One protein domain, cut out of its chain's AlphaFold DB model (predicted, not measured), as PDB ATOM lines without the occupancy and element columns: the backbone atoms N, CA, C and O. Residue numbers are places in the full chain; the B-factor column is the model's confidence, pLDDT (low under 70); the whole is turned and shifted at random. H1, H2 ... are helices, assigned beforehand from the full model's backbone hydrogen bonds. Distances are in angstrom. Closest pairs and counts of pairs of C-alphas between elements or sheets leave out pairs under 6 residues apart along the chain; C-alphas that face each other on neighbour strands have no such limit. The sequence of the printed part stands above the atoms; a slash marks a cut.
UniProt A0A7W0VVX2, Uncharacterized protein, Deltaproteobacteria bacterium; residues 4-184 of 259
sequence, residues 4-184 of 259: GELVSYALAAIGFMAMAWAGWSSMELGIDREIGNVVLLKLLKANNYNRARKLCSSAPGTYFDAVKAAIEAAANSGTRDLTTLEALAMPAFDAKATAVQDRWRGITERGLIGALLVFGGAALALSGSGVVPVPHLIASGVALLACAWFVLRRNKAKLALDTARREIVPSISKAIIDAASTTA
ATOM      1  N   GLY A   4     201.456 242.482 239.411       85.94
ATOM      2  CA  GLY A   4     201.469 241.018 239.352       85.94
ATOM      3  C   GLY A   4     200.129 240.355 239.695       85.94
ATOM      4  O   GLY A   4     199.750 239.382 239.042       85.94
ATOM      5  N   GLU A   5     199.367 240.905 240.646       86.94
ATOM      6  CA  GLU A   5     198.047 240.377 241.020       86.94
ATOM      7  C   GLU A   5     197.061 240.540 239.859       86.94
ATOM      8  O   GLU A   5     196.393 239.586 239.464       86.94
ATOM      9  N   LEU A   6     197.032 241.732 239.250       89.88
ATOM     10  CA  LEU A   6     196.210 242.027 238.070       89.88
ATOM     11  C   LEU A   6     196.468 241.038 236.931       89.88
ATOM     12  O   LEU A   6     195.523 240.501 236.350       89.88
ATOM     13  N   VAL A   7     197.743 240.788 236.625       92.69
ATOM     14  CA  VAL A   7     198.145 239.875 235.549       92.69
ATOM     15  C   VAL A   7     197.721 238.441 235.858       92.69
ATOM     16  O   VAL A   7     197.192 237.762 234.980       92.69
ATOM     17  N   SER A   8     197.896 237.989 237.100       92.62
ATOM     18  CA  SER A   8     197.504 236.647 237.531       92.62
ATOM     19  C   SER A   8     195.994 236.404 237.394       92.62
ATOM     20  O   SER A   8     195.584 235.435 236.743       92.62
ATOM     21  N   TYR A   9     195.167 237.330 237.898       92.19
ATOM     22  CA  TYR A   9     193.709 237.247 237.774       92.19
ATOM     23  C   TYR A   9     193.252 237.309 236.314       92.19
ATOM     24  O   TYR A   9     192.365 236.551 235.914       92.19
ATOM     25  N   ALA A  10     193.863 238.175 235.500       93.81
ATOM     26  CA  ALA A  10     193.547 238.272 234.078       93.81
ATOM     27  C   ALA A  10     193.861 236.962 233.337       93.81
ATOM     28  O   ALA A  10     193.028 236.477 232.568       93.81
ATOM     29  N   LEU A  11     195.021 236.352 233.607       94.75
ATOM     30  CA  LEU A  11     195.421 235.082 232.997       94.75
ATOM     31  C   LEU A  11     194.445 233.958 233.365       94.75
ATOM     32  O   LEU A  11     193.986 233.222 232.489       94.75
ATOM     33  N   ALA A  12     194.077 233.871 234.647       94.31
ATOM     34  CA  ALA A  12     193.125 232.881 235.134       94.31
ATOM     35  C   ALA A  12     191.726 233.076 234.530       94.31
ATOM     36  O   ALA A  12     191.103 232.104 234.101       94.31
ATOM     37  N   ALA A  13     191.245 234.318 234.431       94.88
ATOM     38  CA  ALA A  13     189.943 234.626 233.841       94.88
ATOM     39  C   ALA A  13     189.885 234.271 232.346       94.88
ATOM     40  O   ALA A  13     188.942 233.614 231.904       94.88
ATOM     41  N   ILE A  14     190.906 234.653 231.571       97.00
ATOM     42  CA  ILE A  14     191.002 234.312 230.142       97.00
ATOM     43  C   ILE A  14     191.065 232.795 229.963       97.00
ATOM     44  O   ILE A  14     190.344 232.240 229.130       97.00
ATOM     45  N   GLY A  15     191.884 232.118 230.773       95.94
ATOM     46  CA  GLY A  15     191.982 230.665 230.769       95.94
ATOM     47  C   GLY A  15     190.631 230.001 231.015       95.94
ATOM     48  O   GLY A  15     190.196 229.162 230.225       95.94
ATOM     49  N   PHE A  16     189.912 230.443 232.048       95.56
ATOM     50  CA  PHE A  16     188.599 229.907 232.393       95.56
ATOM     51  C   PHE A  16     187.556 230.144 231.291       95.56
ATOM     52  O   PHE A  16     186.814 229.227 230.943       95.56
ATOM     53  N   MET A  17     187.527 231.335 230.681       97.06
ATOM     54  CA  MET A  17     186.630 231.625 229.555       97.06
ATOM     55  C   MET A  17     186.910 230.726 228.343       97.06
ATOM     56  O   MET A  17     185.972 230.201 227.740       97.06
ATOM     57  N   ALA A  18     188.182 230.487 228.012       96.75
ATOM     58  CA  ALA A  18     188.560 229.573 226.933       96.75
ATOM     59  C   ALA A  18     188.110 228.129 227.219       96.75
ATOM     60  O   ALA A  18     187.599 227.446 226.327       96.75
ATOM     61  N   MET A  19     188.240 227.677 228.470       97.06
ATOM     62  CA  MET A  19     187.756 226.362 228.903       97.06
ATOM     63  C   MET A  19     186.236 226.250 228.830       97.06
ATOM     64  O   MET A  19     185.729 225.251 228.322       97.06
ATOM     65  N   ALA A  20     185.511 227.266 229.301       96.31
ATOM     66  CA  ALA A  20     184.053 227.298 229.258       96.31
ATOM     67  C   ALA A  20     183.542 227.248 227.811       96.31
ATOM     68  O   ALA A  20     182.673 226.438 227.490       96.31
ATOM     69  N   TRP A  21     184.148 228.033 226.914       97.38
ATOM     70  CA  TRP A  21     183.835 228.005 225.485       97.38
ATOM     71  C   TRP A  21     184.106 226.631 224.856       97.38
ATOM     72  O   TRP A  21     183.275 226.112 224.106       97.38
ATOM     73  N   ALA A  22     185.243 226.007 225.181       95.75
ATOM     74  CA  ALA A  22     185.570 224.668 224.700       95.75
ATOM     75  C   ALA A  22     184.595 223.611 225.248       95.75
ATOM     76  O   ALA A  22     184.186 222.706 224.519       95.75
ATOM     77  N   GLY A  23     184.188 223.740 226.513       95.06
ATOM     78  CA  GLY A  23     183.197 222.885 227.160       95.06
ATOM     79  C   GLY A  23     181.841 222.973 226.467       95.06
ATOM     80  O   GLY A  23     181.302 221.947 226.053       95.06
ATOM     81  N   TRP A  24     181.351 224.195 226.250       95.31
ATOM     82  CA  TRP A  24     180.112 224.466 225.522       95.31
ATOM     83  C   TRP A  24     180.147 223.898 224.097       95.31
ATOM     84  O   TRP A  24     179.299 223.090 223.720       95.31
ATOM     85  N   SER A  25     181.199 224.216 223.339       93.06
ATOM     86  CA  SER A  25     181.382 223.721 221.965       93.06
ATOM     87  C   SER A  25     181.447 222.188 221.905       93.06
ATOM     88  O   SER A  25     180.975 221.561 220.961       93.06
ATOM     89  N   SER A  26     182.029 221.556 222.926       91.44
ATOM     90  CA  SER A  26     182.096 220.099 223.057       91.44
ATOM     91  C   SER A  26     180.731 219.475 223.382       91.44
ATOM     92  O   SER A  26     180.459 218.342 222.968       91.44
ATOM     93  N   MET A  27     179.863 220.189 224.109       89.31
ATOM     94  CA  MET A  27     178.487 219.770 224.397       89.31
ATOM     95  C   MET A  27     177.621 219.753 223.143       89.31
ATOM     96  O   MET A  27     176.980 218.736 222.898       89.31
ATOM     97  N   GLU A  28     177.695 220.787 222.305       88.06
ATOM     98  CA  GLU A  28     176.962 220.850 221.029       88.06
ATOM     99  C   GLU A  28     177.318 219.699 220.077       88.06
ATOM    100  O   GLU A  28     176.478 219.209 219.327       88.06
ATOM    101  N   LEU A  29     178.559 219.211 220.134       83.00
ATOM    102  CA  LEU A  29     179.020 218.083 219.321       83.00
ATOM    103  C   LEU A  29     178.690 216.708 219.928       83.00
ATOM    104  O   LEU A  29     178.915 215.669 219.296       83.00
ATOM    105  N   GLY A  30     178.224 216.676 221.177       72.25
ATOM    106  CA  GLY A  30     177.999 215.456 221.936       72.25
ATOM    107  C   GLY A  30     176.610 214.887 221.733       72.25
ATOM    108  O   GLY A  30     175.734 215.128 222.552       72.25
ATOM    109  N   ILE A  31     176.431 214.067 220.702       69.06
ATOM    110  CA  ILE A  31     175.277 213.166 220.631       69.06
ATOM    111  C   ILE A  31     175.646 211.832 221.270       69.06
ATOM    112  O   ILE A  31     176.774 211.353 221.098       69.06
ATOM    113  N   ASP A  32     174.694 211.239 221.993       77.56
ATOM    114  CA  ASP A  32     174.810 209.893 222.546       77.56
ATOM    115  C   ASP A  32     174.991 208.869 221.421       77.56
ATOM    116  O   ASP A  32     174.043 208.407 220.776       77.56
ATOM    117  N   ARG A  33     176.257 208.550 221.146       77.81
ATOM    118  CA  ARG A  33     176.658 207.718 220.006       77.81
ATOM    119  C   ARG A  33     176.157 206.287 220.125       77.81
ATOM    120  O   ARG A  33     175.875 205.669 219.106       77.81
ATOM    121  N   GLU A  34     176.034 205.766 221.343       80.62
ATOM    122  CA  GLU A  34     175.503 204.418 221.573       80.62
ATOM    123  C   GLU A  34     174.056 204.324 221.086       80.62
ATOM    124  O   GLU A  34     173.718 203.450 220.288       80.62
ATOM    125  N   ILE A  35     173.225 205.298 221.466       86.69
ATOM    126  CA  ILE A  35     171.830 205.371 221.028       86.69
ATOM    127  C   ILE A  35     171.769 205.620 219.516       86.69
ATOM    128  O   ILE A  35     171.040 204.929 218.802       86.69
ATOM    129  N   GLY A  36     172.575 206.559 219.008       90.56
ATOM    130  CA  GLY A  36     172.628 206.893 217.584       90.56
ATOM    131  C   GLY A  36     172.993 205.702 216.692       90.56
ATOM    132  O   GLY A  36     172.321 205.457 215.689       90.56
ATOM    133  N   ASN A  37     174.000 204.915 217.080       91.31
ATOM    134  CA  ASN A  37     174.426 203.726 216.339       91.31
ATOM    135  C   ASN A  37     173.345 202.645 216.335       91.31
ATOM    136  O   ASN A  37     173.049 202.085 215.281       91.31
ATOM    137  N   VAL A  38     172.706 202.385 217.480       92.81
ATOM    138  CA  VAL A  38     171.614 201.406 217.568       92.81
ATOM    139  C   VAL A  38     170.444 201.805 216.668       92.81
ATOM    140  O   VAL A  38     169.902 200.959 215.954       92.81
ATOM    141  N   VAL A  39     170.057 203.084 216.664       94.94
ATOM    142  CA  VAL A  39     168.973 203.582 215.803       94.94
ATOM    143  C   VAL A  39     169.360 203.489 214.328       94.94
ATOM    144  O   VAL A  39     168.563 202.998 213.529       94.94
ATOM    145  N   LEU A  40     170.580 203.893 213.958       95.50
ATOM    146  CA  LEU A  40     171.064 203.779 212.581       95.50
ATOM    147  C   LEU A  40     171.077 202.334 212.096       95.50
ATOM    148  O   LEU A  40     170.535 202.050 211.033       95.50
ATOM    149  N   LEU A  41     171.624 201.409 212.883       95.00
ATOM    150  CA  LEU A  41     171.644 199.992 212.532       95.00
ATOM    151  C   LEU A  41     170.228 199.427 212.392       95.00
ATOM    152  O   LEU A  41     169.975 198.666 211.462       95.00
ATOM    153  N   LYS A  42     169.282 199.817 213.259       95.19
ATOM    154  CA  LYS A  42     167.867 199.431 213.115       95.19
ATOM    155  C   LYS A  42     167.260 199.962 211.815       95.19
ATOM    156  O   LYS A  42     166.574 199.214 211.129       95.19
ATOM    157  N   LEU A  43     167.523 201.221 211.459       94.75
ATOM    158  CA  LEU A  43     167.026 201.822 210.216       94.75
ATOM    159  C   LEU A  43     167.632 201.169 208.969       94.75
ATOM    160  O   LEU A  43     166.907 200.918 208.010       94.75
ATOM    161  N   LEU A  44     168.931 200.868 208.993       94.38
ATOM    162  CA  LEU A  44     169.626 200.196 207.892       94.38
ATOM    163  C   LEU A  44     169.144 198.750 207.727       94.38
ATOM    164  O   LEU A  44     168.818 198.350 206.617       94.38
ATOM    165  N   LYS A  45     168.990 197.997 208.824       93.06
ATOM    166  CA  LYS A  45     168.415 196.639 208.799       93.06
ATOM    167  C   LYS A  45     166.961 196.618 208.325       93.06
ATOM    168  O   LYS A  45     166.543 195.663 207.689       93.06
ATOM    169  N   ALA A  46     166.197 197.670 208.614       91.75
ATOM    170  CA  ALA A  46     164.837 197.854 208.108       91.75
ATOM    171  C   ALA A  46     164.796 198.400 206.670       91.75
ATOM    172  O   ALA A  46     163.741 198.847 206.219       91.75
ATOM    173  N   ASN A  47     165.934 198.415 205.971       89.56
ATOM    174  CA  ASN A  47     166.056 198.855 204.588       89.56
ATOM    175  C   ASN A  47     165.587 200.306 204.344       89.56
ATOM    176  O   ASN A  47     165.097 200.671 203.277       89.56
ATOM    177  N   ASN A  48     165.709 201.162 205.364       90.38
ATOM    178  CA  ASN A  48     165.216 202.536 205.343       90.38
ATOM    179  C   ASN A  48     166.373 203.546 205.342       90.38
ATOM    180  O   ASN A  48     166.505 204.397 206.231       90.38
ATOM    181  N   TYR A  49     167.234 203.454 204.323       89.94
ATOM    182  CA  TYR A  49     168.422 204.304 204.197       89.94
ATOM    183  C   TYR A  49     168.074 205.793 204.019       89.94
ATOM    184  O   TYR A  49     168.804 206.657 204.501       89.94
ATOM    185  N   ASN A  50     166.924 206.124 203.419       89.62
ATOM    186  CA  ASN A  50     166.443 207.508 203.307       89.62
ATOM    187  C   ASN A  50     166.174 208.134 204.682       89.62
ATOM    188  O   ASN A  50     166.532 209.288 204.931       89.62
ATOM    189  N   ARG A  51     165.572 207.371 205.604       93.25
ATOM    190  CA  ARG A  51     165.358 207.826 206.982       93.25
ATOM    191  C   ARG A  51     166.668 207.891 207.761       93.25
ATOM    192  O   ARG A  51     166.852 208.848 208.507       93.25
ATOM    193  N   ALA A  52     167.586 206.947 207.543       95.19
ATOM    194  CA  ALA A  52     168.935 207.011 208.108       95.19
ATOM    195  C   ALA A  52     169.678 208.282 207.653       95.19
ATOM    196  O   ALA A  52     170.194 209.019 208.486       95.19
ATOM    197  N   ARG A  53     169.632 208.625 206.358       95.12
ATOM    198  CA  ARG A  53     170.220 209.860 205.808       95.12
ATOM    199  C   ARG A  53     169.609 211.127 206.413       95.12
ATOM    200  O   ARG A  53     170.337 212.076 206.719       95.12
ATOM    201  N   LYS A  54     168.283 211.158 206.599       95.38
ATOM    202  CA  LYS A  54     167.591 212.276 207.264       95.38
ATOM    203  C   LYS A  54     168.016 212.412 208.725       95.38
ATOM    204  O   LYS A  54     168.319 213.523 209.145       95.38
ATOM    205  N   LEU A  55     168.106 211.300 209.457       94.50
ATOM    206  CA  LEU A  55     168.610 211.283 210.832       94.50
ATOM    207  C   LEU A  55     170.049 211.801 210.900       94.50
ATOM    208  O   LEU A  55     170.363 212.640 211.733       94.50
ATOM    209  N   CYS A  56     170.920 211.376 209.984       95.62
ATOM    210  CA  CYS A  56     172.281 211.897 209.971       95.62
ATOM    211  C   CYS A  56     172.341 213.397 209.639       95.62
ATOM    212  O   CYS A  56     173.258 214.088 210.063       95.62
ATOM    213  N   SER A  57     171.358 213.917 208.899       95.12
ATOM    214  CA  SER A  57     171.285 215.337 208.536       95.12
ATOM    215  C   SER A  57     170.747 216.234 209.653       95.12
ATOM    216  O   SER A  57     170.933 217.443 209.570       95.12
ATOM    217  N   SER A  58     170.096 215.687 210.688       93.81
ATOM    218  CA  SER A  58     169.560 216.492 211.798       93.81
ATOM    219  C   SER A  58     170.629 216.940 212.799       93.81
ATOM    220  O   SER A  58     170.319 217.666 213.736       93.81
ATOM    221  N   ALA A  59     171.869 216.483 212.628       91.50
ATOM    222  CA  ALA A  59     172.943 216.630 213.598       91.50
ATOM    223  C   ALA A  59     174.297 216.958 212.933       91.50
ATOM    224  O   ALA A  59     175.252 216.172 213.031       91.50
ATOM    225  N   PRO A  60     174.392 218.108 212.242       91.38
ATOM    226  CA  PRO A  60     175.608 218.502 211.544       91.38
ATOM    227  C   PRO A  60     176.777 218.728 212.511       91.38
ATOM    228  O   PRO A  60     176.607 219.127 213.661       91.38
ATOM    229  N   GLY A  61     177.994 218.491 212.034       89.00
ATOM    230  CA  GLY A  61     179.238 218.621 212.790       89.00
ATOM    231  C   GLY A  61     179.573 217.423 213.680       89.00
ATOM    232  O   GLY A  61     180.648 217.397 214.279       89.00
ATOM    233  N   THR A  62     178.688 216.432 213.771       92.12
ATOM    234  CA  THR A  62     178.886 215.229 214.588       92.12
ATOM    235  C   THR A  62     179.384 214.054 213.743       92.12
ATOM    236  O   THR A  62     179.573 214.166 212.534       92.12
ATOM    237  N   TYR A  63     179.580 212.884 214.361       92.69
ATOM    238  CA  TYR A  63     179.976 211.677 213.624       92.69
ATOM    239  C   TYR A  63     178.935 211.245 212.570       92.69
ATOM    240  O   TYR A  63     179.273 210.518 211.636       92.69
ATOM    241  N   PHE A  64     177.690 211.719 212.683       95.25
ATOM    242  CA  PHE A  64     176.662 211.488 211.679       95.25
ATOM    243  C   PHE A  64     177.007 212.076 210.310       95.25
ATOM    244  O   PHE A  64     176.575 211.510 209.311       95.25
ATOM    245  N   ASP A  65     177.824 213.128 210.234       95.75
ATOM    246  CA  ASP A  65     178.283 213.664 208.948       95.75
ATOM    247  C   ASP A  65     179.130 212.642 208.180       95.75
ATOM    248  O   ASP A  65     179.016 212.535 206.959       95.75
ATOM    249  N   ALA A  66     179.941 211.852 208.893       96.75
ATOM    250  CA  ALA A  66     180.739 210.788 208.289       96.75
ATOM    251  C   ALA A  66     179.856 209.644 207.781       96.75
ATOM    252  O   ALA A  66     180.014 209.187 206.650       96.75
ATOM    253  N   VAL A  67     178.860 209.237 208.577       96.81
ATOM    254  CA  VAL A  67     177.876 208.224 208.163       96.81
ATOM    255  C   VAL A  67     177.058 208.711 206.963       96.81
ATOM    256  O   VAL A  67     176.872 207.967 206.003       96.81
ATOM    257  N   LYS A  68     176.600 209.967 206.977       97.31
ATOM    258  CA  LYS A  68     175.859 210.576 205.867       97.31
ATOM    259  C   LYS A  68     176.670 210.554 204.578       97.31
ATOM    260  O   LYS A  68     176.134 210.149 203.553       97.31
ATOM    261  N   ALA A  69     177.937 210.961 204.635       97.94
ATOM    262  CA  ALA A  69     178.810 210.957 203.469       97.94
ATOM    263  C   ALA A  69     179.020 209.545 202.909       97.94
ATOM    264  O   ALA A  69     178.996 209.371 201.695       97.94
ATOM    265  N   ALA A  70     179.135 208.536 203.777       97.75
ATOM    266  CA  ALA A  70     179.194 207.137 203.361       97.75
ATOM    267  C   ALA A  70     177.909 206.694 202.637       97.75
ATOM    268  O   ALA A  70     177.981 206.105 201.560       97.75
ATOM    269  N   ILE A  71     176.732 207.025 203.192       96.62
ATOM    270  CA  ILE A  71     175.427 206.733 202.570       96.62
ATOM    271  C   ILE A  71     175.311 207.423 201.207       96.62
ATOM    272  O   ILE A  71     174.867 206.803 200.248       96.62
ATOM    273  N   GLU A  72     175.698 208.696 201.109       96.75
ATOM    274  CA  GLU A  72     175.609 209.470 199.868       96.75
ATOM    275  C   GLU A  72     176.577 208.953 198.799       96.75
ATOM    276  O   GLU A  72     176.168 208.798 197.651       96.75
ATOM    277  N   ALA A  73     177.816 208.614 199.161       97.38
ATOM    278  CA  ALA A  73     178.779 208.027 198.232       97.38
ATOM    279  C   ALA A  73     178.299 206.671 197.691       97.38
ATOM    280  O   ALA A  73     178.331 206.441 196.482       97.38
ATOM    281  N   ALA A  74     177.794 205.802 198.570       95.62
ATOM    282  CA  ALA A  74     177.266 204.502 198.178       95.62
ATOM    283  C   ALA A  74     176.005 204.640 197.307       95.62
ATOM    284  O   ALA A  74     175.927 204.038 196.237       95.62
ATOM    285  N   ALA A  75     175.044 205.479 197.707       93.69
ATOM    286  CA  ALA A  75     173.793 205.671 196.972       93.69
ATOM    287  C   ALA A  75     173.999 206.319 195.590       93.69
ATOM    288  O   ALA A  75     173.325 205.942 194.635       93.69
ATOM    289  N   ASN A  76     174.942 207.258 195.464       95.69
ATOM    290  CA  ASN A  76     175.210 207.956 194.202       95.69
ATOM    291  C   ASN A  76     175.997 207.111 193.188       95.69
ATOM    292  O   ASN A  76     176.058 207.475 192.017       95.69
ATOM    293  N   SER A  77     176.602 205.999 193.613       95.50
ATOM    294  CA  SER A  77     177.410 205.143 192.738       95.50
ATOM    295  C   SER A  77     176.594 204.408 191.667       95.50
ATOM    296  O   SER A  77     177.139 204.029 190.633       95.50
ATOM    297  N   GLY A  78     175.304 204.156 191.923       91.88
ATOM    298  CA  GLY A  78     174.425 203.382 191.040       91.88
ATOM    299  C   GLY A  78     174.800 201.901 190.872       91.88
ATOM    300  O   GLY A  78     174.080 201.173 190.190       91.88
ATOM    301  N   THR A  79     175.893 201.432 191.484       93.12
ATOM    302  CA  THR A  79     176.316 200.028 191.424       93.12
ATOM    303  C   THR A  79     175.584 199.179 192.461       93.12
ATOM    304  O   THR A  79     175.126 199.669 193.494       93.12
ATOM    305  N   ARG A  80     175.475 197.879 192.181       90.94
ATOM    306  CA  ARG A  80     174.930 196.863 193.100       90.94
ATOM    307  C   ARG A  80     175.996 195.907 193.618       90.94
ATOM    308  O   ARG A  80     175.686 195.015 194.400       90.94
ATOM    309  N   ASP A  81     177.231 196.064 193.159       95.56
ATOM    310  CA  ASP A  81     178.339 195.258 193.641       95.56
ATOM    311  C   ASP A  81     178.759 195.725 195.042       95.56
ATOM    312  O   ASP A  81     179.134 196.883 195.242       95.56
ATOM    313  N   LEU A  82     178.703 194.802 196.008       94.06
ATOM    314  CA  LEU A  82     179.041 195.054 197.407       94.06
ATOM    315  C   LEU A  82     180.469 195.579 197.552       94.06
ATOM    316  O   LEU A  82     180.696 196.507 198.327       94.06
ATOM    317  N   THR A  83     181.411 195.017 196.791       95.69
ATOM    318  CA  THR A  83     182.822 195.390 196.922       95.69
ATOM    319  C   THR A  83     183.056 196.819 196.444       95.69
ATOM    320  O   THR A  83     183.703 197.603 197.138       95.69
ATOM    321  N   THR A  84     182.430 197.207 195.329       95.44
ATOM    322  CA  THR A  84     182.464 198.586 194.835       95.44
ATOM    323  C   THR A  84     181.761 199.556 195.795       95.44
ATOM    324  O   THR A  84     182.287 200.638 196.058       95.44
ATOM    325  N   LEU A  85     180.606 199.187 196.367       95.44
ATOM    326  CA  LEU A  85     179.900 200.034 197.341       95.44
ATOM    327  C   LEU A  85     180.747 200.299 198.590       95.44
ATOM    328  O   LEU A  85     180.858 201.444 199.024       95.44
ATOM    329  N   GLU A  86     181.379 199.266 199.152       95.25
ATOM    330  CA  GLU A  86     182.273 199.416 200.305       95.25
ATOM    331  C   GLU A  86     183.527 200.233 199.961       95.25
ATOM    332  O   GLU A  86     183.910 201.114 200.737       95.25
ATOM    333  N   ALA A  87     184.114 200.013 198.780       95.88
ATOM    334  CA  ALA A  87     185.274 200.762 198.298       95.88
ATOM    335  C   ALA A  87     184.992 202.263 198.106       95.88
ATOM    336  O   ALA A  87     185.916 203.066 198.201       95.88
ATOM    337  N   LEU A  88     183.735 202.656 197.873       97.25
ATOM    338  CA  LEU A  88     183.315 204.060 197.775       97.25
ATOM    339  C   LEU A  88     182.867 204.641 199.124       97.25
ATOM    340  O   LEU A  88     183.184 205.788 199.445       97.25
ATOM    341  N   ALA A  89     182.147 203.860 199.929       97.12
ATOM    342  CA  ALA A  89     181.609 204.308 201.210       97.12
ATOM    343  C   ALA A  89     182.709 204.552 202.252       97.12
ATOM    344  O   ALA A  89     182.657 205.545 202.980       97.12
ATOM    345  N   MET A  90     183.713 203.669 202.316       96.88
ATOM    346  CA  MET A  90     184.794 203.742 203.301       96.88
ATOM    347  C   MET A  90     185.644 205.021 203.185       96.88
ATOM    348  O   MET A  90     185.762 205.729 204.185       96.88
ATOM    349  N   PRO A  91     186.193 205.403 202.012       98.00
ATOM    350  CA  PRO A  91     186.973 206.636 201.902       98.00
ATOM    351  C   PRO A  91     186.122 207.892 202.133       98.00
ATOM    352  O   PRO A  91     186.606 208.857 202.724       98.00
ATOM    353  N   ALA A  92     184.846 207.885 201.724       98.00
ATOM    354  CA  ALA A  92     183.930 208.995 201.985       98.00
ATOM    355  C   ALA A  92     183.649 209.169 203.489       98.00
ATOM    356  O   ALA A  92     183.620 210.300 203.987       98.00
ATOM    357  N   PHE A  93     183.491 208.057 204.214       98.00
ATOM    358  CA  PHE A  93     183.404 208.051 205.670       98.00
ATOM    359  C   PHE A  93     184.685 208.601 206.298       98.00
ATOM    360  O   PHE A  93     184.619 209.554 207.073       98.00
ATOM    361  N   ASP A  94     185.841 208.030 205.945       97.94
ATOM    362  CA  ASP A  94     187.134 208.341 206.560       97.94
ATOM    363  C   ASP A  94     187.496 209.826 206.372       97.94
ATOM    364  O   ASP A  94     187.861 210.497 207.338       97.94
ATOM    365  N   ALA A  95     187.270 210.397 205.183       97.75
ATOM    366  CA  ALA A  95     187.517 211.817 204.916       97.75
ATOM    367  C   ALA A  95     186.719 212.751 205.847       97.75
ATOM    368  O   ALA A  95     187.247 213.734 206.377       97.75
ATOM    369  N   LYS A  96     185.436 212.449 206.084       97.12
ATOM    370  CA  LYS A  96     184.594 213.233 207.001       97.12
ATOM    371  C   LYS A  96     184.879 212.922 208.466       97.12
ATOM    372  O   LYS A  96     184.825 213.833 209.290       97.12
ATOM    373  N   ALA A  97     185.213 211.677 208.794       96.00
ATOM    374  CA  ALA A  97     185.610 211.279 210.136       96.00
ATOM    375  C   ALA A  97     186.856 212.051 210.588       96.00
ATOM    376  O   ALA A  97     186.853 212.587 211.696       96.00
ATOM    377  N   THR A  98     187.868 212.199 209.726       96.62
ATOM    378  CA  THR A  98     189.062 213.010 210.008       96.62
ATOM    379  C   THR A  98     188.704 214.472 210.265       96.62
ATOM    380  O   THR A  98     189.117 215.023 211.282       96.62
ATOM    381  N   ALA A  99     187.848 215.082 209.437       95.88
ATOM    382  CA  ALA A  99     187.409 216.465 209.650       95.88
ATOM    383  C   ALA A  99     186.695 216.662 211.005       95.88
ATOM    384  O   ALA A  99     186.921 217.651 211.707       95.88
ATOM    385  N   VAL A 100     185.859 215.698 211.408       93.38
ATOM    386  CA  VAL A 100     185.223 215.698 212.734       93.38
ATOM    387  C   VAL A 100     186.281 215.540 213.831       93.38
ATOM    388  O   VAL A 100     186.259 216.291 214.808       93.38
ATOM    389  N   GLN A 101     187.232 214.614 213.683       94.12
ATOM    390  CA  GLN A 101     188.313 214.416 214.654       94.12
ATOM    391  C   GLN A 101     189.170 215.669 214.837       94.12
ATOM    392  O   GLN A 101     189.475 216.018 215.979       94.12
ATOM    393  N   ASP A 102     189.513 216.369 213.757       95.12
ATOM    394  CA  ASP A 102     190.298 217.602 213.808       95.12
ATOM    395  C   ASP A 102     189.536 218.730 214.507       95.12
ATOM    396  O   ASP A 102     190.105 219.431 215.346       95.12
ATOM    397  N   ARG A 103     188.223 218.851 214.271       93.25
ATOM    398  CA  ARG A 103     187.376 219.805 215.003       93.25
ATOM    399  C   ARG A 103     187.364 219.512 216.505       93.25
ATOM    400  O   ARG A 103     187.568 220.417 217.315       93.25
ATOM    401  N   TRP A 104     187.167 218.250 216.888       91.56
ATOM    402  CA  TRP A 104     187.199 217.817 218.291       91.56
ATOM    403  C   TRP A 104     188.565 218.045 218.938       91.56
ATOM    404  O   TRP A 104     188.650 218.477 220.091       91.56
ATOM    405  N   ARG A 105     189.636 217.766 218.194       93.50
ATOM    406  CA  ARG A 105     191.013 217.995 218.622       93.50
ATOM    407  C   ARG A 105     191.265 219.481 218.856       93.50
ATOM    408  O   ARG A 105     191.720 219.812 219.941       93.50
ATOM    409  N   GLY A 106     190.883 220.359 217.930       94.62
ATOM    410  CA  GLY A 106     191.046 221.806 218.089       94.62
ATOM    411  C   GLY A 106     190.282 222.374 219.292       94.62
ATOM    412  O   GLY A 106     190.816 223.200 220.027       94.62
ATOM    413  N   ILE A 107     189.059 221.895 219.551       94.12
ATOM    414  CA  ILE A 107     188.297 222.267 220.760       94.12
ATOM    415  C   ILE A 107     189.019 221.791 222.025       94.12
ATOM    416  O   ILE A 107     189.175 222.559 222.972       94.12
ATOM    417  N   THR A 108     189.495 220.543 222.030       94.25
ATOM    418  CA  THR A 108     190.224 219.970 223.171       94.25
ATOM    419  C   THR A 108     191.526 220.723 223.439       94.25
ATOM    420  O   THR A 108     191.794 221.078 224.580       94.25
ATOM    421  N   GLU A 109     192.316 221.009 222.404       95.25
ATOM    422  CA  GLU A 109     193.575 221.756 222.506       95.25
ATOM    423  C   GLU A 109     193.344 223.157 223.084       95.25
ATOM    424  O   GLU A 109     194.042 223.551 224.013       95.25
ATOM    425  N   ARG A 110     192.310 223.878 222.628       95.31
ATOM    426  CA  ARG A 110     191.932 225.185 223.198       95.31
ATOM    427  C   ARG A 110     191.503 225.084 224.662       95.31
ATOM    428  O   ARG A 110     191.890 225.931 225.461       95.31
ATOM    429  N   GLY A 111     190.750 224.043 225.022       95.81
ATOM    430  CA  GLY A 111     190.388 223.769 226.413       95.81
ATOM    431  C   GLY A 111     191.612 223.501 227.298       95.81
ATOM    432  O   GLY A 111     191.706 224.045 228.393       95.81
ATOM    433  N   LEU A 112     192.587 222.729 226.805       95.31
ATOM    434  CA  LEU A 112     193.839 222.456 227.520       95.31
ATOM    435  C   LEU A 112     194.721 223.704 227.652       95.31
ATOM    436  O   LEU A 112     195.281 223.933 228.720       95.31
ATOM    437  N   ILE A 113     194.813 224.538 226.610       96.62
ATOM    438  CA  ILE A 113     195.496 225.839 226.684       96.62
ATOM    439  C   ILE A 113     194.826 226.726 227.738       96.62
ATOM    440  O   ILE A 113     195.516 227.326 228.559       96.62
ATOM    441  N   GLY A 114     193.491 226.763 227.769       96.38
ATOM    442  CA  GLY A 114     192.743 227.476 228.803       96.38
ATOM    443  C   GLY A 114     193.102 226.999 230.212       96.38
ATOM    444  O   GLY A 114     193.374 227.816 231.088       96.38
ATOM    445  N   ALA A 115     193.205 225.686 230.419       96.06
ATOM    446  CA  ALA A 115     193.621 225.129 231.703       96.06
ATOM    447  C   ALA A 115     195.060 225.509 232.074       96.06
ATOM    448  O   ALA A 115     195.311 225.886 233.217       96.06
ATOM    449  N   LEU A 116     195.994 225.470 231.119       97.06
ATOM    450  CA  LEU A 116     197.374 225.914 231.335       97.06
ATOM    451  C   LEU A 116     197.441 227.386 231.759       97.06
ATOM    452  O   LEU A 116     198.221 227.718 232.647       97.06
ATOM    453  N   LEU A 117     196.602 228.253 231.186       96.50
ATOM    454  CA  LEU A 117     196.498 229.657 231.598       96.50
ATOM    455  C   LEU A 117     195.956 229.799 233.027       96.50
ATOM    456  O   LEU A 117     196.479 230.604 233.795       96.50
ATOM    457  N   VAL A 118     194.965 228.991 233.423       96.50
ATOM    458  CA  VAL A 118     194.461 228.973 234.809       96.50
ATOM    459  C   VAL A 118     195.556 228.548 235.789       96.50
ATOM    460  O   VAL A 118     195.791 229.241 236.779       96.50
ATOM    461  N   PHE A 119     196.272 227.457 235.493       95.62
ATOM    462  CA  PHE A 119     197.384 226.996 236.327       95.62
ATOM    463  C   PHE A 119     198.535 228.008 236.372       95.62
ATOM    464  O   PHE A 119     199.095 228.242 237.440       95.62
ATOM    465  N   GLY A 120     198.860 228.645 235.244       93.81
ATOM    466  CA  GLY A 120     199.864 229.706 235.175       93.81
ATOM    467  C   GLY A 120     199.486 230.917 236.026       93.81
ATOM    468  O   GLY A 120     200.329 231.445 236.749       93.81
ATOM    469  N   GLY A 121     198.208 231.309 236.013       93.25
ATOM    470  CA  GLY A 121     197.693 232.392 236.848       93.25
ATOM    471  C   GLY A 121     197.819 232.045 238.327       93.25
ATOM    472  O   GLY A 121     198.345 232.843 239.098       93.25
ATOM    473  N   ALA A 122     197.439 230.826 238.714       93.06
ATOM    474  CA  ALA A 122     197.569 230.351 240.089       93.06
ATOM    475  C   ALA A 122     199.024 230.272 240.573       93.06
ATOM    476  O   ALA A 122     199.321 230.708 241.684       93.06
ATOM    477  N   ALA A 123     199.932 229.762 239.737       93.62
ATOM    478  CA  ALA A 123     201.358 229.714 240.044       93.62
ATOM    479  C   ALA A 123     201.940 231.125 240.226       93.62
ATOM    480  O   ALA A 123     202.687 231.364 241.174       93.62
ATOM    481  N   LEU A 124     201.543 232.073 239.369       92.56
ATOM    482  CA  LEU A 124     201.970 233.465 239.477       92.56
ATOM    483  C   LEU A 124     201.457 234.119 240.770       92.56
ATOM    484  O   LEU A 124     202.242 234.761 241.466       92.56
ATOM    485  N   ALA A 125     200.192 233.896 241.146       91.31
ATOM    486  CA  ALA A 125     199.641 234.398 242.410       91.31
ATOM    487  C   ALA A 125     200.411 233.860 243.627       91.31
ATOM    488  O   ALA A 125     200.786 234.628 244.508       91.31
ATOM    489  N   LEU A 126     200.703 232.555 243.647       90.88
ATOM    490  CA  LEU A 126     201.471 231.919 244.724       90.88
ATOM    491  C   LEU A 126     202.902 232.464 244.839       90.88
ATOM    492  O   LEU A 126     203.465 232.459 245.928       90.88
ATOM    493  N   SER A 127     203.490 232.918 243.730       89.56
ATOM    494  CA  SER A 127     204.842 233.484 243.724       89.56
ATOM    495  C   SER A 127     204.910 234.944 244.186       89.56
ATOM    496  O   SER A 127     205.947 235.365 244.692       89.56
ATOM    497  N   GLY A 128     203.831 235.712 244.001       82.88
ATOM    498  CA  GLY A 128     203.803 237.151 244.275       82.88
ATOM    499  C   GLY A 128     203.302 237.513 245.672       82.88
ATOM    500  O   GLY A 128     203.788 238.469 246.265       82.88
ATOM    501  N   SER A 129     202.362 236.744 246.225       67.62
ATOM    502  CA  SER A 129     201.747 237.055 247.517       67.62
ATOM    503  C   SER A 129     202.073 235.993 248.564       67.62
ATOM    504  O   SER A 129     201.789 234.817 248.364       67.62
ATOM    505  N   GLY A 130     202.556 236.405 249.741       74.12
ATOM    506  CA  GLY A 130     202.693 235.523 250.915       74.12
ATOM    507  C   GLY A 130     201.357 235.026 251.499       74.12
ATOM    508  O   GLY A 130     201.344 234.331 252.512       74.12
ATOM    509  N   VAL A 131     200.230 235.391 250.878       82.31
ATOM    510  CA  VAL A 131     198.872 234.963 251.225       82.31
ATOM    511  C   VAL A 131     198.418 233.896 250.235       82.31
ATOM    512  O   VAL A 131     198.622 234.025 249.033       82.31
ATOM    513  N   VAL A 132     197.764 232.846 250.734       83.88
ATOM    514  CA  VAL A 132     197.235 231.757 249.905       83.88
ATOM    515  C   VAL A 132     196.097 232.284 249.009       83.88
ATOM    516  O   VAL A 132     195.046 232.666 249.532       83.88
ATOM    517  N   PRO A 133     196.235 232.276 247.667       87.88
ATOM    518  CA  PRO A 133     195.232 232.808 246.753       87.88
ATOM    519  C   PRO A 133     194.104 231.787 246.541       87.88
ATOM    520  O   PRO A 133     194.021 231.118 245.509       87.88
ATOM    521  N   VAL A 134     193.212 231.663 247.528       92.06
ATOM    522  CA  VAL A 134     192.119 230.671 247.549       92.06
ATOM    523  C   VAL A 134     191.314 230.609 246.235       92.06
ATOM    524  O   VAL A 134     191.116 229.499 245.735       92.06
ATOM    525  N   PRO A 135     190.907 231.729 245.593       91.75
ATOM    526  CA  PRO A 135     190.164 231.671 244.329       91.75
ATOM    527  C   PRO A 135     190.932 230.983 243.190       91.75
ATOM    528  O   PRO A 135     190.343 230.241 242.405       91.75
ATOM    529  N   HIS A 136     192.252 231.176 243.121       92.00
ATOM    530  CA  HIS A 136     193.105 230.563 242.101       92.00
ATOM    531  C   HIS A 136     193.256 229.054 242.302       92.00
ATOM    532  O   HIS A 136     193.293 228.298 241.327       92.00
ATOM    533  N   LEU A 137     193.306 228.604 243.560       92.94
ATOM    534  CA  LEU A 137     193.341 227.179 243.894       92.94
ATOM    535  C   LEU A 137     192.035 226.485 243.493       92.94
ATOM    536  O   LEU A 137     192.073 225.421 242.877       92.94
ATOM    537  N   ILE A 138     190.887 227.115 243.766       95.06
ATOM    538  CA  ILE A 138     189.576 226.601 243.343       95.06
ATOM    539  C   ILE A 138     189.504 226.525 241.813       95.06
ATOM    540  O   ILE A 138     189.157 225.476 241.267       95.06
ATOM    541  N   ALA A 139     189.880 227.602 241.114       93.56
ATOM    542  CA  ALA A 139     189.885 227.637 239.651       93.56
ATOM    543  C   ALA A 139     190.785 226.542 239.055       93.56
ATOM    544  O   ALA A 139     190.386 225.858 238.114       93.56
ATOM    545  N   SER A 140     191.962 226.320 239.646       94.94
ATOM    546  CA  SER A 140     192.894 225.259 239.244       94.94
ATOM    547  C   SER A 140     192.316 223.857 239.455       94.94
ATOM    548  O   SER A 140     192.462 222.992 238.591       94.94
ATOM    549  N   GLY A 141     191.602 223.630 240.562       96.69
ATOM    550  CA  GLY A 141     190.899 222.369 240.814       96.69
ATOM    551  C   GLY A 141     189.823 222.078 239.762       96.69
ATOM    552  O   GLY A 141     189.768 220.976 239.211       96.69
ATOM    553  N   VAL A 142     189.011 223.081 239.416       96.75
ATOM    554  CA  VAL A 142     188.010 222.967 238.342       96.75
ATOM    555  C   VAL A 142     188.681 222.730 236.988       96.75
ATOM    556  O   VAL A 142     188.233 221.874 236.222       96.75
ATOM    557  N   ALA A 143     189.780 223.434 236.704       96.44
ATOM    558  CA  ALA A 143     190.525 223.268 235.464       96.44
ATOM    559  C   ALA A 143     191.066 221.837 235.304       96.44
ATOM    560  O   ALA A 143     190.967 221.255 234.223       96.44
ATOM    561  N   LEU A 144     191.557 221.228 236.388       97.06
ATOM    562  CA  LEU A 144     192.024 219.841 236.391       97.06
ATOM    563  C   LEU A 144     190.903 218.851 236.036       97.06
ATOM    564  O   LEU A 144     191.087 217.982 235.178       97.06
ATOM    565  N   LEU A 145     189.730 218.998 236.661       97.06
ATOM    566  CA  LEU A 145     188.566 218.150 236.385       97.06
ATOM    567  C   LEU A 145     188.095 218.297 234.936       97.06
ATOM    568  O   LEU A 145     187.810 217.304 234.264       97.06
ATOM    569  N   ALA A 146     188.059 219.528 234.428       94.75
ATOM    570  CA  ALA A 146     187.699 219.800 233.046       94.75
ATOM    571  C   ALA A 146     188.712 219.198 232.055       94.75
ATOM    572  O   ALA A 146     188.297 218.590 231.070       94.75
ATOM    573  N   CYS A 147     190.022 219.267 232.326       95.81
ATOM    574  CA  CYS A 147     191.045 218.572 231.534       95.81
ATOM    575  C   CYS A 147     190.788 217.065 231.453       95.81
ATOM    576  O   CYS A 147     190.756 216.502 230.355       95.81
ATOM    577  N   ALA A 148     190.559 216.417 232.601       95.88
ATOM    578  CA  ALA A 148     190.242 214.992 232.646       95.88
ATOM    579  C   ALA A 148     188.985 214.677 231.817       95.88
ATOM    580  O   ALA A 148     188.982 213.751 231.001       95.88
ATOM    581  N   TRP A 149     187.943 215.500 231.949       94.75
ATOM    582  CA  TRP A 149     186.717 215.376 231.166       94.75
ATOM    583  C   TRP A 149     186.952 215.517 229.655       94.75
ATOM    584  O   TRP A 149     186.471 214.677 228.890       94.75
ATOM    585  N   PHE A 150     187.728 216.511 229.201       93.38
ATOM    586  CA  PHE A 150     188.052 216.696 227.781       93.38
ATOM    587  C   PHE A 150     188.790 215.483 227.199       93.38
ATOM    588  O   PHE A 150     188.446 215.017 226.110       93.38
ATOM    589  N   VAL A 151     189.762 214.930 227.931       91.88
ATOM    590  CA  VAL A 151     190.521 213.744 227.501       91.88
ATOM    591  C   VAL A 151     189.611 212.518 227.387       91.88
ATOM    592  O   VAL A 151     189.612 211.841 226.356       91.88
ATOM    593  N   LEU A 152     188.779 212.258 228.401       92.88
ATOM    594  CA  LEU A 152     187.820 211.149 228.375       92.88
ATOM    595  C   LEU A 152     186.838 211.285 227.208       92.88
ATOM    596  O   LEU A 152     186.570 210.318 226.491       92.88
ATOM    597  N   ARG A 153     186.330 212.497 226.977       90.38
ATOM    598  CA  ARG A 153     185.375 212.781 225.904       90.38
ATOM    599  C   ARG A 153     186.012 212.633 224.522       90.38
ATOM    600  O   ARG A 153     185.381 212.060 223.638       90.38
ATOM    601  N   ARG A 154     187.278 213.031 224.347       89.75
ATOM    602  CA  ARG A 154     188.056 212.785 223.120       89.75
ATOM    603  C   ARG A 154     188.230 211.291 222.837       89.75
ATOM    604  O   ARG A 154     188.101 210.872 221.688       89.75
ATOM    605  N   ASN A 155     188.488 210.478 223.858       91.44
ATOM    606  CA  ASN A 155     188.647 209.029 223.684       91.44
ATOM    607  C   ASN A 155     187.326 208.353 223.307       91.44
ATOM    608  O   ASN A 155     187.281 207.606 222.329       91.44
ATOM    609  N   LYS A 156     186.228 208.700 223.995       89.94
ATOM    610  CA  LYS A 156     184.871 208.303 223.576       89.94
ATOM    611  C   LYS A 156     184.577 208.765 222.148       89.94
ATOM    612  O   LYS A 156     183.892 208.067 221.397       89.94
ATOM    613  N   ALA A 157     185.124 209.923 221.759       89.00
ATOM    614  CA  ALA A 157     184.914 210.470 220.436       89.00
ATOM    615  C   ALA A 157     185.487 209.589 219.319       89.00
ATOM    616  O   ALA A 157     184.786 209.296 218.346       89.00
ATOM    617  N   LYS A 158     186.737 209.158 219.499       91.44
ATOM    618  CA  LYS A 158     187.441 208.247 218.591       91.44
ATOM    619  C   LYS A 158     186.793 206.871 218.556       91.44
ATOM    620  O   LYS A 158     186.458 206.398 217.478       91.44
ATOM    621  N   LEU A 159     186.511 206.302 219.732       91.69
ATOM    622  CA  LEU A 159     185.915 204.973 219.842       91.69
ATOM    623  C   LEU A 159     184.618 204.867 219.037       91.69
ATOM    624  O   LEU A 159     184.423 203.895 218.319       91.69
ATOM    625  N   ALA A 160     183.746 205.879 219.094       90.38
ATOM    626  CA  ALA A 160     182.497 205.798 218.346       90.38
ATOM    627  C   ALA A 160     182.676 205.937 216.828       90.38
ATOM    628  O   ALA A 160     181.889 205.351 216.091       90.38
ATOM    629  N   LEU A 161     183.685 206.683 216.358       93.62
ATOM    630  CA  LEU A 161     184.023 206.718 214.932       93.62
ATOM    631  C   LEU A 161     184.556 205.358 214.479       93.62
ATOM    632  O   LEU A 161     184.097 204.849 213.464       93.62
ATOM    633  N   ASP A 162     185.433 204.734 215.266       95.00
ATOM    634  CA  ASP A 162     185.971 203.402 214.969       95.00
ATOM    635  C   ASP A 162     184.880 202.322 214.994       95.00
ATOM    636  O   ASP A 162     184.882 201.397 214.180       95.00
ATOM    637  N   THR A 163     183.924 202.420 215.920       94.19
ATOM    638  CA  THR A 163     182.757 201.529 215.968       94.19
ATOM    639  C   THR A 163     181.830 201.772 214.781       94.19
ATOM    640  O   THR A 163     181.466 200.820 214.097       94.19
ATOM    641  N   ALA A 164     181.497 203.027 214.461       95.06
ATOM    642  CA  ALA A 164     180.668 203.352 213.300       95.06
ATOM    643  C   ALA A 164     181.313 202.880 211.986       95.06
ATOM    644  O   ALA A 164     180.636 202.295 211.141       95.06
ATOM    645  N   ARG A 165     182.629 203.056 211.846       96.12
ATOM    646  CA  ARG A 165     183.407 202.569 210.705       96.12
ATOM    647  C   ARG A 165     183.296 201.055 210.539       96.12
ATOM    648  O   ARG A 165     183.092 200.575 209.431       96.12
ATOM    649  N   ARG A 166     183.413 200.299 211.636       96.25
ATOM    650  CA  ARG A 166     183.380 198.827 211.619       96.25
ATOM    651  C   ARG A 166     181.976 198.247 211.461       96.25
ATOM    652  O   ARG A 166     181.822 197.227 210.803       96.25
ATOM    653  N   GLU A 167     180.964 198.865 212.063       95.44
ATOM    654  CA  GLU A 167     179.612 198.293 212.133       95.44
ATOM    655  C   GLU A 167     178.647 198.902 211.112       95.44
ATOM    656  O   GLU A 167     177.877 198.187 210.466       95.44
ATOM    657  N   ILE A 168     178.662 200.229 210.961       95.75
ATOM    658  CA  ILE A 168     177.653 200.959 210.185       95.75
ATOM    659  C   ILE A 168     178.022 200.978 208.708       95.75
ATOM    660  O   ILE A 168     177.156 200.696 207.885       95.75
ATOM    661  N   VAL A 169     179.285 201.256 208.362       95.94
ATOM    662  CA  VAL A 169     179.711 201.358 206.952       95.94
ATOM    663  C   VAL A 169     179.408 200.076 206.160       95.94
ATOM    664  O   VAL A 169     178.730 200.182 205.139       95.94
ATOM    665  N   PRO A 170     179.747 198.860 206.637       95.81
ATOM    666  CA  PRO A 170     179.378 197.630 205.924       95.81
ATOM    667  C   PRO A 170     177.860 197.385 205.896       95.81
ATOM    668  O   PRO A 170     177.320 196.820 204.943       95.81
ATOM    669  N   SER A 171     177.140 197.819 206.937       95.69
ATOM    670  CA  SER A 171     175.678 197.697 207.003       95.69
ATOM    671  C   SER A 171     174.964 198.605 205.996       95.69
ATOM    672  O   SER A 171     173.874 198.259 205.549       95.69
ATOM    673  N   ILE A 172     175.566 199.739 205.616       95.19
ATOM    674  CA  ILE A 172     175.039 200.627 204.569       95.19
ATOM    675  C   ILE A 172     175.055 199.914 203.219       95.19
ATOM    676  O   ILE A 172     174.022 199.864 202.553       95.19
ATOM    677  N   SER A 173     176.193 199.333 202.831       94.19
ATOM    678  CA  SER A 173     176.331 198.653 201.540       94.19
ATOM    679  C   SER A 173     175.354 197.481 201.415       94.19
ATOM    680  O   SER A 173     174.665 197.362 200.404       94.19
ATOM    681  N   LYS A 174     175.205 196.679 202.480       93.69
ATOM    682  CA  LYS A 174     174.206 195.596 202.546       93.69
ATOM    683  C   LYS A 174     172.777 196.114 202.391       93.69
ATOM    684  O   LYS A 174     172.042 195.620 201.544       93.69
ATOM    685  N   ALA A 175     172.414 197.157 203.138       92.75
ATOM    686  CA  ALA A 175     171.078 197.743 203.061       92.75
ATOM    687  C   ALA A 175     170.752 198.278 201.656       92.75
ATOM    688  O   ALA A 175     169.630 198.129 201.191       92.75
ATOM    689  N   ILE A 176     171.713 198.871 200.943       92.19
ATOM    690  CA  ILE A 176     171.488 199.369 199.573       92.19
ATOM    691  C   ILE A 176     171.226 198.217 198.591       92.19
ATOM    692  O   ILE A 176     170.351 198.329 197.730       92.19
ATOM    693  N   ILE A 177     171.939 197.098 198.731       91.81
ATOM    694  CA  ILE A 177     171.717 195.901 197.906       91.81
ATOM    695  C   ILE A 177     170.338 195.297 198.196       91.81
ATOM    696  O   ILE A 177     169.588 195.002 197.261       91.81
ATOM    697  N   ASP A 178     169.972 195.185 199.473       89.69
ATOM    698  CA  ASP A 178     168.664 194.684 199.902       89.69
ATOM    699  C   ASP A 178     167.517 195.611 199.447       89.69
ATOM    700  O   ASP A 178     166.420 195.158 199.108       89.69
ATOM    701  N   ALA A 179     167.740 196.930 199.391       86.44
ATOM    702  CA  ALA A 179     166.805 197.892 198.796       86.44
ATOM    703  C   ALA A 179     166.570 197.596 197.320       86.44
ATOM    704  O   ALA A 179     165.423 197.506 196.876       86.44
ATOM    705  N   ALA A 180     167.657 197.417 196.569       83.88
ATOM    706  CA  ALA A 180     167.590 197.180 195.139       83.88
ATOM    707  C   ALA A 180     166.847 195.875 194.810       83.88
ATOM    708  O   ALA A 180     166.040 195.857 193.876       83.88
ATOM    709  N   SER A 181     167.062 194.809 195.588       83.12
ATOM    710  CA  SER A 181     166.370 193.526 195.398       83.12
ATOM    711  C   SER A 181     164.876 193.616 195.729       83.12
ATOM    712  O   SER A 181     164.054 193.095 194.975       83.12
ATOM    713  N   THR A 182     164.504 194.356 196.777       79.31
ATOM    714  CA  THR A 182     163.097 194.556 197.171       79.31
ATOM    715  C   THR A 182     162.316 195.356 196.120       79.31
ATOM    716  O   THR A 182     161.155 195.061 195.844       79.31
ATOM    717  N   THR A 183     162.948 196.341 195.472       66.31
ATOM    718  CA  THR A 183     162.304 197.128 194.402       66.31
ATOM    719  C   THR A 183     162.167 196.392 193.069       66.31
ATOM    720  O   THR A 183     161.389 196.825 192.224       66.31
ATOM    721  N   ALA A 184     162.897 195.290 192.861       60.12
ATOM    722  CA  ALA A 184     162.863 194.544 191.601       60.12
ATOM    723  C   ALA A 184     161.606 193.670 191.444       60.12
ATOM    724  O   ALA A 184     161.279 193.285 190.329       60.12
TER     725      ALA A 184
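Overview. This is residues 4 to 184 of the 259 residues of an uncharacterized protein of Deltaproteobacteria bacterium (UniProt A0A7W0VVX2). Two very long helices, H5 and H6, run side by side in opposite directions as a slender rod; H1 packs along one end of this pair, and the short helices H2, H3 and H4 cluster at the other. The 181 printed residues hold six named helices, H1 to H6 in chain order, and no named strand: all helix. The whole is loose, with a radius of gyration of the C-alphas of 22.4 A and spans of 82 by 24 by 21 A.

Along the chain. H6, residues 134 to 183, is the longest helix, 69.6 A, ending at C-alpha 183 (162.304, 197.128, 194.402). It has a kink of 31 degrees near residue 169. H5, residues 82 to 128, measures 67.7 A. H1, residues 4 to 28, begins at C-alpha 4 (201.469, 241.018, 239.352) and measures 36.6 A. H2 is residues 33 to 45, H3 49 to 57 and H4 64 to 76.

Arrangement. H6 is the hub, touching the five other helices. H5 and H6 form a hairpin at a shallow tilt of 4 degrees; their closest C-alphas, Ala 122 and His 136, are 4.9 A apart. H1, H4, H5 and H6 form a bundle, four helices alongside one another. H1 touches H5, closest C-alphas Gly 15 and Gly 114, 3.8 A. H4 touches H5, closest C-alphas Ala 70 and Ala 89, 4.3 A. H2 touches H6, closest C-alphas Leu 44 and Ala 175, 5.6 A. H3 touches H4, closest C-alphas Cys 56 and Phe 64, 4.7 A. H1 and H4 are apart. Every O i to N i+4 pair is within hydrogen-bond range in H1 to H4; H5 has 40 of 43, H6 42 of 46.

Size, cuts and confidence. The C-alphas farthest apart, Gly 130 and Ala 184, are 82.4 A apart. The printed part has no cut and no long link. pLDDT is under 70 at residues 31, 129 and 183 to 184.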